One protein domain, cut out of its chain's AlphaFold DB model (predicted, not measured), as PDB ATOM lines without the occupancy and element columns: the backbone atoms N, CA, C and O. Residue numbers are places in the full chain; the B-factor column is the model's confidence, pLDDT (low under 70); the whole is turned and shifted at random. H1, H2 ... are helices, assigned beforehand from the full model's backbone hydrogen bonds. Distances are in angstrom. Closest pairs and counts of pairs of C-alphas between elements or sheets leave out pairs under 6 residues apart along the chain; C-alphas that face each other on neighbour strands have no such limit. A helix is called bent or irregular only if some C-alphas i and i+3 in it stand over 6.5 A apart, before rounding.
ATOM      1  N   LEU A   2      37.514 -22.023  26.173       71.38
ATOM      2  CA  LEU A   2      38.438 -21.648  27.267       71.38
ATOM      3  C   LEU A   2      38.684 -20.131  27.380       71.38
ATOM      4  O   LEU A   2      38.613 -19.574  28.469       71.38
ATOM      5  N   SER A   3      38.902 -19.445  26.254       84.19
ATOM      6  CA  SER A   3      39.099 -17.988  26.223       84.19
ATOM      7  C   SER A   3      37.864 -17.189  26.651       84.19
ATOM      8  O   SER A   3      38.001 -16.078  27.154       84.19
ATOM      9  N   TRP A   4      36.664 -17.744  26.470       91.12
ATOM     10  CA  TRP A   4      35.409 -17.108  26.864       91.12
ATOM     11  C   TRP A   4      35.187 -17.247  28.372       91.12
ATOM     12  O   TRP A   4      34.974 -16.246  29.048       91.12
ATOM     13  N   LEU A   5      35.364 -18.457  28.918       92.12
ATOM     14  CA  LEU A   5      35.292 -18.700  30.361       92.12
ATOM     15  C   LEU A   5      36.353 -17.896  31.125       92.12
ATOM     16  O   LEU A   5      36.046 -17.285  32.143       92.12
ATOM     17  N   ALA A   6      37.579 -17.816  30.600       92.31
ATOM     18  CA  ALA A   6      38.630 -16.991  31.190       92.31
ATOM     19  C   ALA A   6      38.221 -15.511  31.282       92.31
ATOM     20  O   ALA A   6      38.493 -14.862  32.286       92.31
ATOM     21  N   ARG A   7      37.532 -14.968  30.267       94.38
ATOM     22  CA  ARG A   7      37.022 -13.585  30.287       94.38
ATOM     23  C   ARG A   7      35.890 -13.394  31.295       94.38
ATOM     24  O   ARG A   7      35.861 -12.358  31.949       94.38
ATOM     25  N   VAL A   8      35.019 -14.390  31.468       94.75
ATOM     26  CA  VAL A   8      34.004 -14.384  32.534       94.75
ATOM     27  C   VAL A   8      34.675 -14.333  33.905       94.75
ATOM     28  O   VAL A   8      34.347 -13.467  34.709       94.75
ATOM     29  N   ILE A   9      35.675 -15.185  34.157       94.38
ATOM     30  CA  ILE A   9      36.422 -15.182  35.425       94.38
ATOM     31  C   ILE A   9      37.109 -13.829  35.650       94.38
ATOM     32  O   ILE A   9      37.006 -13.266  36.737       94.38
ATOM     33  N   LYS A  10      37.748 -13.261  34.617       93.56
ATOM     34  CA  LYS A  10      38.322 -11.908  34.693       93.56
ATOM     35  C   LYS A  10      37.264 -10.866  35.066       93.56
ATOM     36  O   LYS A  10      37.523 -10.039  35.931       93.56
ATOM     37  N   GLY A  11      36.074 -10.934  34.468       93.38
ATOM     38  CA  GLY A  11      34.947 -10.064  34.806       93.38
ATOM     39  C   GLY A  11      34.511 -10.181  36.268       93.38
ATOM     40  O   GLY A  11      34.304  -9.161  36.918       93.38
ATOM     41  N   ILE A  12      34.451 -11.402  36.810       93.56
ATOM     42  CA  ILE A  12      34.132 -11.646  38.228       93.56
ATOM     43  C   ILE A  12      35.174 -10.981  39.140       93.56
ATOM     44  O   ILE A  12      34.816 -10.281  40.085       93.56
ATOM     45  N   VAL A  13      36.465 -11.160  38.841       91.12
ATOM     46  CA  VAL A  13      37.561 -10.566  39.625       91.12
ATOM     47  C   VAL A  13      37.534  -9.038  39.550       91.12
ATOM     48  O   VAL A  13      37.727  -8.363  40.555       91.12
ATOM     49  N   ILE A  14      37.242  -8.471  38.382       90.19
ATOM     50  CA  ILE A  14      37.129  -7.018  38.220       90.19
ATOM     51  C   ILE A  14      35.932  -6.467  38.995       90.19
ATOM     52  O   ILE A  14      36.063  -5.428  39.638       90.19
ATOM     53  N   ALA A  15      34.795  -7.170  38.997       88.00
ATOM     54  CA  ALA A  15      33.641  -6.796  39.810       88.00
ATOM     55  C   ALA A  15      33.972  -6.759  41.307       88.00
ATOM     56  O   ALA A  15      33.561  -5.817  41.978       88.00
ATOM     57  N   LEU A  16      34.782  -7.693  41.820       85.12
ATOM     58  CA  LEU A  16      35.272  -7.621  43.203       85.12
ATOM     59  C   LEU A  16      36.023  -6.313  43.478       85.12
ATOM     60  O   LEU A  16      35.787  -5.684  44.501       85.12
ATOM     61  N   GLY A  17      36.870  -5.864  42.549       82.81
ATOM     62  CA  GLY A  17      37.558  -4.577  42.674       82.81
ATOM     63  C   GLY A  17      36.655  -3.350  42.531       82.81
ATOM     64  O   GLY A  17      37.095  -2.253  42.835       82.81
ATOM     65  N   PHE A  18      35.415  -3.488  42.064       79.31
ATOM     66  CA  PHE A  18      34.443  -2.390  42.084       79.31
ATOM     67  C   PHE A  18      33.545  -2.414  43.324       79.31
ATOM     68  O   PHE A  18      33.045  -1.368  43.727       79.31
ATOM     69  N   ILE A  19      33.349  -3.589  43.926       77.81
ATOM     70  CA  ILE A  19      32.535  -3.767  45.135       77.81
ATOM     71  C   ILE A  19      33.346  -3.470  46.399       77.81
ATOM     72  O   ILE A  19      32.808  -2.894  47.340       77.81
ATOM     73  N   LEU A  20      34.621  -3.869  46.443       74.69
ATOM     74  CA  LEU A  20      35.447  -3.792  47.647       74.69
ATOM     75  C   LEU A  20      36.163  -2.432  47.767       74.69
ATOM     76  O   LEU A  20      37.009  -2.114  46.927       74.69
ATOM     77  N   PRO A  21      35.896  -1.646  48.829       65.44
ATOM     78  CA  PRO A  21      36.640  -0.430  49.134       65.44
ATOM     79  C   PRO A  21      38.152  -0.659  49.171       65.44
ATOM     80  O   PRO A  21      38.641  -1.632  49.738       65.44
ATOM     81  N   GLY A  22      38.909   0.273  48.595       64.81
ATOM     82  CA  GLY A  22      40.373   0.221  48.614       64.81
ATOM     83  C   GLY A  22      41.002  -0.737  47.601       64.81
ATOM     84  O   GLY A  22      42.218  -0.720  47.429       64.81
ATOM     85  N   ILE A  23      40.194  -1.520  46.886       74.50
ATOM     86  CA  ILE A  23      40.617  -2.284  45.715       74.50
ATOM     87  C   ILE A  23      40.095  -1.533  44.490       74.50
ATOM     88  O   ILE A  23      38.959  -1.082  44.482       74.50
ATOM     89  N   SER A  24      40.930  -1.332  43.471       75.31
ATOM     90  CA  SER A  24      40.508  -0.664  42.236       75.31
ATOM     91  C   SER A  24      40.209  -1.698  41.158       75.31
ATOM     92  O   SER A  24      41.108  -2.416  40.712       75.31
ATOM     93  N   GLY A  25      38.959  -1.750  40.695       81.12
ATOM     94  CA  GLY A  25      38.553  -2.577  39.554       81.12
ATOM     95  C   GLY A  25      39.372  -2.282  38.293       81.12
ATOM     96  O   GLY A  25      39.713  -3.205  37.557       81.12
ATOM     97  N   GLY A  26      39.783  -1.021  38.094       79.38
ATOM     98  CA  GLY A  26      40.695  -0.618  37.017       79.38
ATOM     99  C   GLY A  26      42.100  -1.215  37.165       79.38
ATOM    100  O   GLY A  26      42.648  -1.738  36.198       79.38
ATOM    101  N   VAL A  27      42.652  -1.238  38.383       78.94
ATOM    102  CA  VAL A  27      43.945  -1.890  38.664       78.94
ATOM    103  C   VAL A  27      43.858  -3.402  38.446       78.94
ATOM    104  O   VAL A  27      44.741  -3.981  37.818       78.94
ATOM    105  N   LEU A  28      42.777  -4.051  38.891       85.50
ATOM    106  CA  LEU A  28      42.568  -5.475  38.611       85.50
ATOM    107  C   LEU A  28      42.429  -5.740  37.108       85.50
ATOM    108  O   LEU A  28      42.986  -6.713  36.607       85.50
ATOM    109  N   ALA A  29      41.749  -4.865  36.367       87.56
ATOM    110  CA  ALA A  29      41.669  -4.961  34.914       87.56
ATOM    111  C   ALA A  29      43.053  -4.851  34.246       87.56
ATOM    112  O   ALA A  29      43.304  -5.558  33.265       87.56
ATOM    113  N   ALA A  30      43.949  -4.017  34.787       81.19
ATOM    114  CA  ALA A  30      45.314  -3.850  34.285       81.19
ATOM    115  C   ALA A  30      46.169  -5.085  34.572       81.19
ATOM    116  O   ALA A  30      46.763  -5.652  33.659       81.19
ATOM    117  N   ILE A  31      46.128  -5.597  35.805       81.25
ATOM    118  CA  ILE A  31      46.814  -6.841  36.188       81.25
ATOM    119  C   ILE A  31      46.342  -8.023  35.327       81.25
ATOM    120  O   ILE A  31      47.131  -8.886  34.945       81.25
ATOM    121  N   LEU A  32      45.053  -8.065  34.984       88.06
ATOM    122  CA  LEU A  32      44.473  -9.108  34.136       88.06
ATOM    123  C   LEU A  32      44.700  -8.876  32.630       88.06
ATOM    124  O   LEU A  32      44.231  -9.693  31.822       88.06
ATOM    125  N   GLY A  33      45.399  -7.801  32.247       86.25
ATOM    126  CA  GLY A  33      45.773  -7.468  30.870       86.25
ATOM    127  C   GLY A  33      44.581  -7.168  29.963       86.25
ATOM    128  O   GLY A  33      44.594  -7.531  28.786       86.25
ATOM    129  N   ILE A  34      43.493  -6.625  30.520       90.25
ATOM    130  CA  ILE A  34      42.328  -6.198  29.730       90.25
ATOM    131  C   ILE A  34      42.134  -4.683  29.728       90.25
ATOM    132  O   ILE A  34      41.315  -4.182  28.957       90.25
ATOM    133  N   TYR A  35      42.866  -3.969  30.582       85.69
ATOM    134  CA  TYR A  35      42.736  -2.530  30.762       85.69
ATOM    135  C   TYR A  35      43.075  -1.760  29.492       85.69
ATOM    136  O   TYR A  35      42.281  -0.940  29.054       85.69
ATOM    137  N   GLU A  36      44.179  -2.088  28.829       84.31
ATOM    138  CA  GLU A  36      44.641  -1.396  27.622       84.31
ATOM    139  C   GLU A  36      43.604  -1.508  26.503       84.31
ATOM    140  O   GLU A  36      43.274  -0.528  25.835       84.31
ATOM    141  N   ARG A  37      43.022  -2.703  26.337       88.62
ATOM    142  CA  ARG A  37      41.941  -2.926  25.371       88.62
ATOM    143  C   ARG A  37      40.668  -2.177  25.765       88.62
ATOM    144  O   ARG A  37      39.966  -1.689  24.884       88.62
ATOM    145  N   MET A  38      40.362  -2.094  27.060       85.56
ATOM    146  CA  MET A  38      39.194  -1.377  27.574       85.56
ATOM    147  C   MET A  38      39.327   0.125  27.334       85.56
ATOM    148  O   MET A  38      38.423   0.720  26.757       85.56
ATOM    149  N   ILE A  39      40.466   0.719  27.693       82.56
ATOM    150  CA  ILE A  39      40.748   2.136  27.450       82.56
ATOM    151  C   ILE A  39      40.776   2.431  25.950       82.56
ATOM    152  O   ILE A  39      40.141   3.384  25.520       82.56
ATOM    153  N   SER A  40      41.412   1.584  25.134       84.56
ATOM    154  CA  SER A  40      41.416   1.737  23.672       84.56
ATOM    155  C   SER A  40      40.005   1.709  23.075       84.56
ATOM    156  O   SER A  40      39.682   2.526  22.213       84.56
ATOM    157  N   PHE A  41      39.138   0.822  23.573       84.81
ATOM    158  CA  PHE A  41      37.741   0.759  23.150       84.81
ATOM    159  C   PHE A  41      36.928   1.976  23.611       84.81
ATOM    160  O   PHE A  41      36.136   2.496  22.836       84.81
ATOM    161  N   LEU A  42      37.135   2.466  24.835       79.44
ATOM    162  CA  LEU A  42      36.480   3.686  25.325       79.44
ATOM    163  C   LEU A  42      36.952   4.934  24.574       79.44
ATOM    164  O   LEU A  42      36.161   5.837  24.318       79.44
ATOM    165  N   ALA A  43      38.232   4.966  24.214       77.12
ATOM    166  CA  ALA A  43      38.831   6.023  23.423       77.12
ATOM    167  C   ALA A  43      38.282   6.027  21.986       77.12
ATOM    168  O   ALA A  43      37.830   7.044  21.472       77.12
ATOM    169  N   HIS A  44      38.245   4.864  21.341       80.81
ATOM    170  CA  HIS A  44      37.826   4.734  19.950       80.81
ATOM    171  C   HIS A  44      36.631   3.779  19.836       80.81
ATOM    172  O   HIS A  44      36.767   2.696  19.264       80.81
ATOM    173  N   PRO A  45      35.438   4.164  20.330       77.38
ATOM    174  CA  PRO A  45      34.302   3.250  20.449       77.38
ATOM    175  C   PRO A  45      33.854   2.695  19.101       77.38
ATOM    176  O   PRO A  45      33.451   1.543  19.009       77.38
ATOM    177  N   PHE A  46      33.976   3.470  18.025       83.50
ATOM    178  CA  PHE A  46      33.590   3.024  16.685       83.50
ATOM    179  C   PHE A  46      34.670   2.197  15.971       83.50
ATOM    180  O   PHE A  46      34.382   1.578  14.945       83.50
ATOM    181  N   LYS A  47      35.898   2.144  16.502       82.00
ATOM    182  CA  LYS A  47      36.995   1.354  15.936       82.00
ATOM    183  C   LYS A  47      36.900  -0.091  16.424       82.00
ATOM    184  O   LYS A  47      36.787  -0.350  17.620       82.00
ATOM    185  N   ASP A  48      36.912  -1.035  15.483       84.88
ATOM    186  CA  ASP A  48      36.804  -2.475  15.755       84.88
ATOM    187  C   ASP A  48      35.613  -2.831  16.671       84.88
ATOM    188  O   ASP A  48      35.657  -3.789  17.446       84.88
ATOM    189  N   PHE A  49      34.521  -2.051  16.579       85.56
ATOM    190  CA  PHE A  49      33.388  -2.079  17.514       85.56
ATOM    191  C   PHE A  49      32.848  -3.492  17.730       85.56
ATOM    192  O   PHE A  49      32.713  -3.947  18.862       85.56
ATOM    193  N   LYS A  50      32.598  -4.231  16.643       89.25
ATOM    194  CA  LYS A  50      32.080  -5.602  16.722       89.25
ATOM    195  C   LYS A  50      33.038  -6.530  17.469       89.25
ATOM    196  O   LYS A  50      32.587  -7.347  18.267       89.25
ATOM    197  N   GLU A  51      34.341  -6.415  17.228       88.62
ATOM    198  CA  GLU A  51      35.337  -7.262  17.883       88.62
ATOM    199  C   GLU A  51      35.453  -6.931  19.375       88.62
ATOM    200  O   GLU A  51      35.451  -7.833  20.212       88.62
ATOM    201  N   ASN A  52      35.489  -5.642  19.715       89.25
ATOM    202  CA  ASN A  52      35.564  -5.181  21.097       89.25
ATOM    203  C   ASN A  52      34.295  -5.523  21.885       89.25
ATOM    204  O   ASN A  52      34.393  -6.069  22.980       89.25
ATOM    205  N   VAL A  53      33.108  -5.328  21.309       88.69
ATOM    206  CA  VAL A  53      31.843  -5.740  21.934       88.69
ATOM    207  C   VAL A  53      31.828  -7.251  22.178       88.69
ATOM    208  O   VAL A  53      31.576  -7.687  23.300       88.69
ATOM    209  N   LEU A  54      32.176  -8.068  21.178       90.62
ATOM    210  CA  LEU A  54      32.260  -9.525  21.347       90.62
ATOM    211  C   LEU A  54      33.325  -9.944  22.371       90.62
ATOM    212  O   LEU A  54      33.170 -10.967  23.044       90.62
ATOM    213  N   TYR A  55      34.400  -9.168  22.514       91.19
ATOM    214  CA  TYR A  55      35.409  -9.387  23.544       91.19
ATOM    215  C   TYR A  55      34.868  -9.108  24.949       91.19
ATOM    216  O   TYR A  55      35.087  -9.927  25.846       91.19
ATOM    217  N   PHE A  56      34.161  -7.990  25.134       92.81
ATOM    218  CA  PHE A  56      33.691  -7.533  26.439       92.81
ATOM    219  C   PHE A  56      32.380  -8.172  26.897       92.81
ATOM    220  O   PHE A  56      32.153  -8.207  28.098       92.81
ATOM    221  N   ILE A  57      31.560  -8.763  26.018       94.00
ATOM    222  CA  ILE A  57      30.349  -9.511  26.420       94.00
ATOM    223  C   ILE A  57      30.615 -10.529  27.549       94.00
ATOM    224  O   ILE A  57      29.962 -10.434  28.586       94.00
ATOM    225  N   PRO A  58      31.564 -11.481  27.428       93.75
ATOM    226  CA  PRO A  58      31.857 -12.405  28.525       93.75
ATOM    227  C   PRO A  58      32.382 -11.705  29.780       93.75
ATOM    228  O   PRO A  58      32.086 -12.150  30.883       93.75
ATOM    229  N   VAL A  59      33.140 -10.614  29.632       93.44
ATOM    230  CA  VAL A  59      33.627  -9.828  30.776       93.44
ATOM    231  C   VAL A  59      32.450  -9.183  31.505       93.44
ATOM    232  O   VAL A  59      32.358  -9.312  32.718       93.44
ATOM    233  N   ALA A  60      31.510  -8.577  30.779       91.62
ATOM    234  CA  ALA A  60      30.305  -7.967  31.330       91.62
ATOM    235  C   ALA A  60      29.410  -9.002  32.028       91.62
ATOM    236  O   ALA A  60      28.949  -8.759  33.140       91.62
ATOM    237  N   ILE A  61      29.229 -10.188  31.434       94.19
ATOM    238  CA  ILE A  61      28.536 -11.311  32.086       94.19
ATOM    239  C   ILE A  61      29.254 -11.693  33.384       94.19
ATOM    240  O   ILE A  61      28.617 -11.823  34.423       94.19
ATOM    241  N   GLY A  62      30.580 -11.828  33.340       94.69
ATOM    242  CA  GLY A  62      31.395 -12.083  34.523       94.69
ATOM    243  C   GLY A  62      31.238 -11.014  35.596       94.69
ATOM    244  O   GLY A  62      31.102 -11.347  36.766       94.69
ATOM    245  N   MET A  63      31.193  -9.738  35.213       92.06
ATOM    246  CA  MET A  63      30.987  -8.639  36.151       92.06
ATOM    247  C   MET A  63      29.610  -8.710  36.809       92.06
ATOM    248  O   MET A  63      29.519  -8.599  38.027       92.06
ATOM    249  N   LEU A  64      28.547  -8.955  36.036       91.19
ATOM    250  CA  LEU A  64      27.190  -9.112  36.572       91.19
ATOM    251  C   LEU A  64      27.088 -10.308  37.524       91.19
ATOM    252  O   LEU A  64      26.494 -10.191  38.593       91.19
ATOM    253  N   LEU A  65      27.705 -11.438  37.164       93.00
ATOM    254  CA  LEU A  65      27.781 -12.612  38.032       93.00
ATOM    255  C   LEU A  65      28.590 -12.327  39.297       93.00
ATOM    256  O   LEU A  65      28.170 -12.723  40.375       93.00
ATOM    257  N   GLY A  66      29.722 -11.629  39.182       90.75
ATOM    258  CA  GLY A  66      30.541 -11.227  40.322       90.75
ATOM    259  C   GLY A  66      29.772 -10.314  41.272       90.75
ATOM    260  O   GLY A  66      29.751 -10.570  42.470       90.75
ATOM    261  N   ILE A  67      29.062  -9.315  40.745       86.44
ATOM    262  CA  ILE A  67      28.173  -8.464  41.543       86.44
ATOM    263  C   ILE A  67      27.111  -9.322  42.231       86.44
ATOM    264  O   ILE A  67      27.029  -9.317  43.450       86.44
ATOM    265  N   GLY A  68      26.357 -10.138  41.493       87.00
ATOM    266  CA  GLY A  68      25.325 -10.987  42.094       87.00
ATOM    267  C   GLY A  68      25.858 -11.955  43.161       87.00
ATOM    268  O   GLY A  68      25.212 -12.152  44.186       87.00
ATOM    269  N   LEU A  69      27.044 -12.528  42.945       89.62
ATOM    270  CA  LEU A  69      27.655 -13.506  43.844       89.62
ATOM    271  C   LEU A  69      28.219 -12.866  45.117       89.62
ATOM    272  O   LEU A  69      28.149 -13.471  46.185       89.62
ATOM    273  N   PHE A  70      28.793 -11.665  45.007       85.19
ATOM    274  CA  PHE A  70      29.536 -11.031  46.096       85.19
ATOM    275  C   PHE A  70      28.800  -9.882  46.786       85.19
ATOM    276  O   PHE A  70      29.178  -9.552  47.906       85.19
ATOM    277  N   SER A  71      27.733  -9.323  46.207       82.38
ATOM    278  CA  SER A  71      26.955  -8.255  46.853       82.38
ATOM    279  C   SER A  71      26.429  -8.680  48.225       82.38
ATOM    280  O   SER A  71      26.719  -8.008  49.208       82.38
ATOM    281  N   TYR A  72      25.744  -9.827  48.317       84.25
ATOM    282  CA  TYR A  72      25.147 -10.278  49.579       84.25
ATOM    283  C   TYR A  72      26.186 -10.656  50.654       84.25
ATOM    284  O   TYR A  72      26.066 -10.182  51.782       84.25
ATOM    285  N   PRO A  73      27.241 -11.451  50.361       87.06
ATOM    286  CA  PRO A  73      28.273 -11.737  51.357       87.06
ATOM    287  C   PRO A  73      28.973 -10.485  51.890       87.06
ATOM    288  O   PRO A  73      29.246 -10.405  53.085       87.06
ATOM    289  N   ILE A  74      29.272  -9.513  51.024       83.56
ATOM    290  CA  ILE A  74      29.949  -8.280  51.436       83.56
ATOM    291  C   ILE A  74      29.018  -7.380  52.244       83.56
ATOM    292  O   ILE A  74      29.450  -6.854  53.266       83.56
ATOM    293  N   GLU A  75      27.754  -7.251  51.841       82.12
ATOM    294  CA  GLU A  75      26.725  -6.548  52.613       82.12
ATOM    295  C   GLU A  75      26.585  -7.156  54.014       82.12
ATOM    296  O   GLU A  75      26.777  -6.460  55.008       82.12
ATOM    297  N   TYR A  76      26.418  -8.477  54.105       87.44
ATOM    298  CA  TYR A  76      26.345  -9.189  55.382       87.44
ATOM    299  C   TYR A  76      27.587  -8.961  56.261       87.44
ATOM    300  O   TYR A  76      27.469  -8.736  57.469       87.44
ATOM    301  N   LEU A  77      28.789  -9.008  55.677       87.81
ATOM    302  CA  LEU A  77      30.035  -8.764  56.408       87.81
ATOM    303  C   LEU A  77      30.159  -7.309  56.875       87.81
ATOM    304  O   LEU A  77      30.658  -7.072  57.973       87.81
ATOM    305  N   LEU A  78      29.711  -6.342  56.077       80.50
ATOM    306  CA  LEU A  78      29.711  -4.933  56.460       80.50
ATOM    307  C   LEU A  78      28.702  -4.644  57.572       80.50
ATOM    308  O   LEU A  78      29.029  -3.877  58.468       80.50
ATOM    309  N   GLU A  79      27.530  -5.276  57.562       85.06
ATOM    310  CA  GLU A  79      26.511  -5.091  58.602       85.06
ATOM    311  C   GLU A  79      26.902  -5.741  59.936       85.06
ATOM    312  O   GLU A  79      26.685  -5.161  60.997       85.06
ATOM    313  N   ASN A  80      27.504  -6.935  59.896       93.88
ATOM    314  CA  ASN A  80      27.762  -7.730  61.103       93.88
ATOM    315  C   ASN A  80      29.207  -7.620  61.617       93.88
ATOM    316  O   ASN A  80      29.461  -7.813  62.805       93.88
ATOM    317  N   TYR A  81      30.167  -7.309  60.741       92.94
ATOM    318  CA  TYR A  81      31.607  -7.319  61.035       92.94
ATOM    319  C   TYR A  81      32.326  -6.074  60.493       92.94
ATOM    320  O   TYR A  81      33.513  -6.135  60.157       92.94
ATOM    321  N   GLN A  82      31.626  -4.933  60.447       84.31
ATOM    322  CA  GLN A  82      32.081  -3.680  59.833       84.31
ATOM    323  C   GLN A  82      33.544  -3.332  60.142       84.31
ATOM    324  O   GLN A  82      34.322  -3.047  59.234       84.31
ATOM    325  N   VAL A  83      33.939  -3.374  61.419       88.62
ATOM    326  CA  VAL A  83      35.289  -2.987  61.863       88.62
ATOM    327  C   VAL A  83      36.359  -3.860  61.206       88.62
ATOM    328  O   VAL A  83      37.314  -3.334  60.641       88.62
ATOM    329  N   TYR A  84      36.195  -5.185  61.222       90.75
ATOM    330  CA  TYR A  84      37.164  -6.114  60.635       90.75
ATOM    331  C   TYR A  84      37.273  -5.942  59.120       90.75
ATOM    332  O   TYR A  84      38.373  -5.975  58.565       90.75
ATOM    333  N   VAL A  85      36.140  -5.714  58.456       84.50
ATOM    334  CA  VAL A  85      36.079  -5.495  57.009       84.50
ATOM    335  C   VAL A  85      36.791  -4.195  56.627       84.50
ATOM    336  O   VAL A  85      37.658  -4.204  55.755       84.50
ATOM    337  N   LEU A  86      36.508  -3.095  57.329       82.62
ATOM    338  CA  LEU A  86      37.158  -1.805  57.083       82.62
ATOM    339  C   LEU A  86      38.670  -1.854  57.346       82.62
ATOM    340  O   LEU A  86      39.442  -1.323  56.547       82.62
ATOM    341  N   TRP A  87      39.118  -2.530  58.409       88.94
ATOM    342  CA  TRP A  87      40.550  -2.744  58.657       88.94
ATOM    343  C   TRP A  87      41.206  -3.634  57.598       88.94
ATOM    344  O   TRP A  87      42.352  -3.387  57.223       88.94
ATOM    345  N   SER A  88      40.481  -4.618  57.061       83.56
ATOM    346  CA  SER A  88      40.962  -5.433  55.940       83.56
ATOM    347  C   SER A  88      41.160  -4.583  54.682       83.56
ATOM    348  O   SER A  88      42.178  -4.728  54.005       83.56
ATOM    349  N   PHE A  89      40.255  -3.640  54.398       80.06
ATOM    350  CA  PHE A  89      40.420  -2.687  53.293       80.06
ATOM    351  C   PHE A  89      41.580  -1.723  53.516       80.06
ATOM    352  O   PHE A  89      42.373  -1.515  52.601       80.06
ATOM    353  N   ALA A  90      41.743  -1.190  54.729       82.50
ATOM    354  CA  ALA A  90      42.910  -0.380  55.069       82.50
ATOM    355  C   ALA A  90      44.219  -1.163  54.848       82.50
ATOM    356  O   ALA A  90      45.154  -0.651  54.231       82.50
ATOM    357  N   GLY A  91      44.262  -2.429  55.274       86.06
ATOM    358  CA  GLY A  91      45.387  -3.331  55.030       86.06
ATOM    359  C   GLY A  91      45.647  -3.579  53.542       86.06
ATOM    360  O   GLY A  91      46.795  -3.510  53.109       86.06
ATOM    361  N   ALA A  92      44.599  -3.804  52.743       79.38
ATOM    362  CA  ALA A  92      44.715  -3.969  51.294       79.38
ATOM    363  C   ALA A  92      45.293  -2.713  50.622       79.38
ATOM    364  O   ALA A  92      46.218  -2.832  49.820       79.38
ATOM    365  N   ILE A  93      44.824  -1.517  51.005       77.94
ATOM    366  CA  ILE A  93      45.352  -0.233  50.515       77.94
ATOM    367  C   ILE A  93      46.844  -0.114  50.844       77.94
ATOM    368  O   ILE A  93      47.649   0.122  49.943       77.94
ATOM    369  N   ILE A  94      47.237  -0.343  52.102       85.00
ATOM    370  CA  ILE A  94      48.650  -0.312  52.519       85.00
ATOM    371  C   ILE A  94      49.472  -1.339  51.723       85.00
ATOM    372  O   ILE A  94      50.574  -1.035  51.271       85.00
ATOM    373  N   GLY A  95      48.917  -2.528  51.482       83.06
ATOM    374  CA  GLY A  95      49.542  -3.585  50.690       83.06
ATOM    375  C   GLY A  95      49.824  -3.208  49.231       83.06
ATOM    376  O   GLY A  95      50.711  -3.800  48.620       83.06
ATOM    377  N   THR A  96      49.139  -2.205  48.668       74.12
ATOM    378  CA  THR A  96      49.432  -1.703  47.310       74.12
ATOM    379  C   THR A  96      50.626  -0.744  47.257       74.12
ATOM    380  O   THR A  96      51.238  -0.595  46.196       74.12
ATOM    381  N   VAL A  97      51.020  -0.142  48.389       83.56
ATOM    382  CA  VAL A  97      52.103   0.857  48.461       83.56
ATOM    383  C   VAL A  97      53.432   0.336  47.892       83.56
ATOM    384  O   VAL A  97      54.017   1.041  47.073       83.56
ATOM    385  N   PRO A  98      53.915  -0.886  48.206       83.88
ATOM    386  CA  PRO A  98      55.158  -1.403  47.626       83.88
ATOM    387  C   PRO A  98      55.130  -1.505  46.095       83.88
ATOM    388  O   PRO A  98      56.135  -1.228  45.443       83.88
ATOM    389  N   SER A  99      53.981  -1.872  45.517       76.88
ATOM    390  CA  SER A  99      53.804  -1.958  44.062       76.88
ATOM    391  C   SER A  99      53.906  -0.576  43.418       76.88
ATOM    392  O   SER A  99      54.654  -0.396  42.462       76.88
ATOM    393  N   LEU A 100      53.230   0.421  44.000       79.94
ATOM    394  CA  LEU A 100      53.298   1.815  43.547       79.94
ATOM    395  C   LEU A 100      54.716   2.380  43.660       79.94
ATOM    396  O   LEU A 100      55.197   3.046  42.745       79.94
ATOM    397  N   LEU A 101      55.416   2.074  44.755       82.69
ATOM    398  CA  LEU A 101      56.804   2.486  44.935       82.69
ATOM    399  C   LEU A 101      57.720   1.857  43.883       82.69
ATOM    400  O   LEU A 101      58.620   2.542  43.407       82.69
ATOM    401  N   LYS A 102      57.509   0.592  43.514       82.81
ATOM    402  CA  LYS A 102      58.292  -0.069  42.464       82.81
ATOM    403  C   LYS A 102      57.998   0.514  41.082       82.81
ATOM    404  O   LYS A 102      58.926   0.746  40.318       82.81
ATOM    405  N   GLU A 103      56.729   0.773  40.781       79.00
ATOM    406  CA  GLU A 103      56.318   1.361  39.503       79.00
ATOM    407  C   GLU A 103      56.864   2.787  39.339       79.00
ATOM    408  O   GLU A 103      57.353   3.142  38.272       79.00
ATOM    409  N   SER A 104      56.886   3.577  40.420       80.50
ATOM    410  CA  SER A 104      57.424   4.947  40.394       80.50
ATOM    411  C   SER A 104      58.911   5.032  40.036       80.50
ATOM    412  O   SER A 104      59.364   6.087  39.615       80.50
ATOM    413  N   THR A 105      59.668   3.942  40.198       85.69
ATOM    414  CA  THR A 105      61.106   3.877  39.888       85.69
ATOM    415  C   THR A 105      61.400   2.937  38.724       85.69
ATOM    416  O   THR A 105      62.507   2.416  38.613       85.69
ATOM    417  N   ARG A 106      60.392   2.624  37.897       81.94
ATOM    418  CA  ARG A 106      60.536   1.658  36.799       81.94
ATOM    419  C   ARG A 106      61.437   2.184  35.682       81.94
ATOM    420  O   ARG A 106      62.182   1.401  35.106       81.94
ATOM    421  N   GLU A 107      61.348   3.479  35.389       81.94
ATOM    422  CA  GLU A 107      62.051   4.126  34.269       81.94
ATOM    423  C   GLU A 107      63.260   4.969  34.718       81.94
ATOM    424  O   GLU A 107      64.185   5.184  33.938       81.94
ATOM    425  N   SER A 108      63.281   5.436  35.972       83.06
ATOM    426  CA  SER A 108      64.379   6.228  36.537       83.06
ATOM    427  C   SER A 108      64.547   5.993  38.038       83.06
ATOM    428  O   SER A 108      63.576   5.736  38.756       83.06
ATOM    429  N   ASP A 109      65.785   6.115  38.520       85.31
ATOM    430  CA  ASP A 109      66.082   6.113  39.952       85.31
ATOM    431  C   ASP A 109      65.582   7.396  40.624       85.31
ATOM    432  O   ASP A 109      65.526   8.455  40.000       85.31
TER     433      ASP A 109
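Overview. This is residues 2 to 109 of the 206 residues of the protein "Integral membrane protein" of Streptococcus mitis (UniProt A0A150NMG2). What shape do these atoms make? One very long helix, H4, folds back as an open V of two arms, H4a and H4b, with H1 packed on H4a and short H2 on H1. H3 follows H2, and residues 97 to 109 stick out at the end of the V. What is it made of? The printed part has 108 residues with four named helices, H1 to H4 in that order, and no named strand: all helix. It is loose, with a radius of gyration of the C-alphas of 16.3 A, spanning 46 by 44 by 25 A.

Along the chain. Where do the first helices run? H1, residues 2 to 19, is 26.0 A long and begins at C-alpha 2 (38.438, -21.648, 27.267). H2 is residues 25 to 31, H3 residues 35 to 43. Is H4 straight? H4, residues 49 to 104, was assigned as one helix by its hydrogen bonds but is bent, C-alphas 80 and 83 being 8.9 A apart. Its arms are H4a, residues 49 to 80, 44.3 A, and H4b, residues 83 to 104, 31.8 A, ending at C-alpha 104 (57.424, 4.947, 40.394). Both are irregular: C-alphas 69 and 72 are 7.0 A apart, 95 and 98 6.8 A.

Arrangement. What touches H1? Residues 56 to 71 of H4a alone touch it, the same way at a steep tilt of 44 degrees; the closest C-alphas, Val 8 and Gly 62, are 4.0 A apart. H1 and H2 form a hairpin, with closest C-alphas Gly 17 and Gly 25 at 3.8 A. Where is H4b? It is close to but not clearly touching H4a, and apart from H1, H2 and H3. Are backbone O i to N i+4 pairs within hydrogen-bond range? Every one is in H1, H2 and H3, 24 of 28 in H4a and 15 of 18 in H4b.

Size, cuts and confidence. Is anything cut or long? The printed part has no cut, and its three links are tight. Where is confidence low? Residues 21 to 22 are under 70.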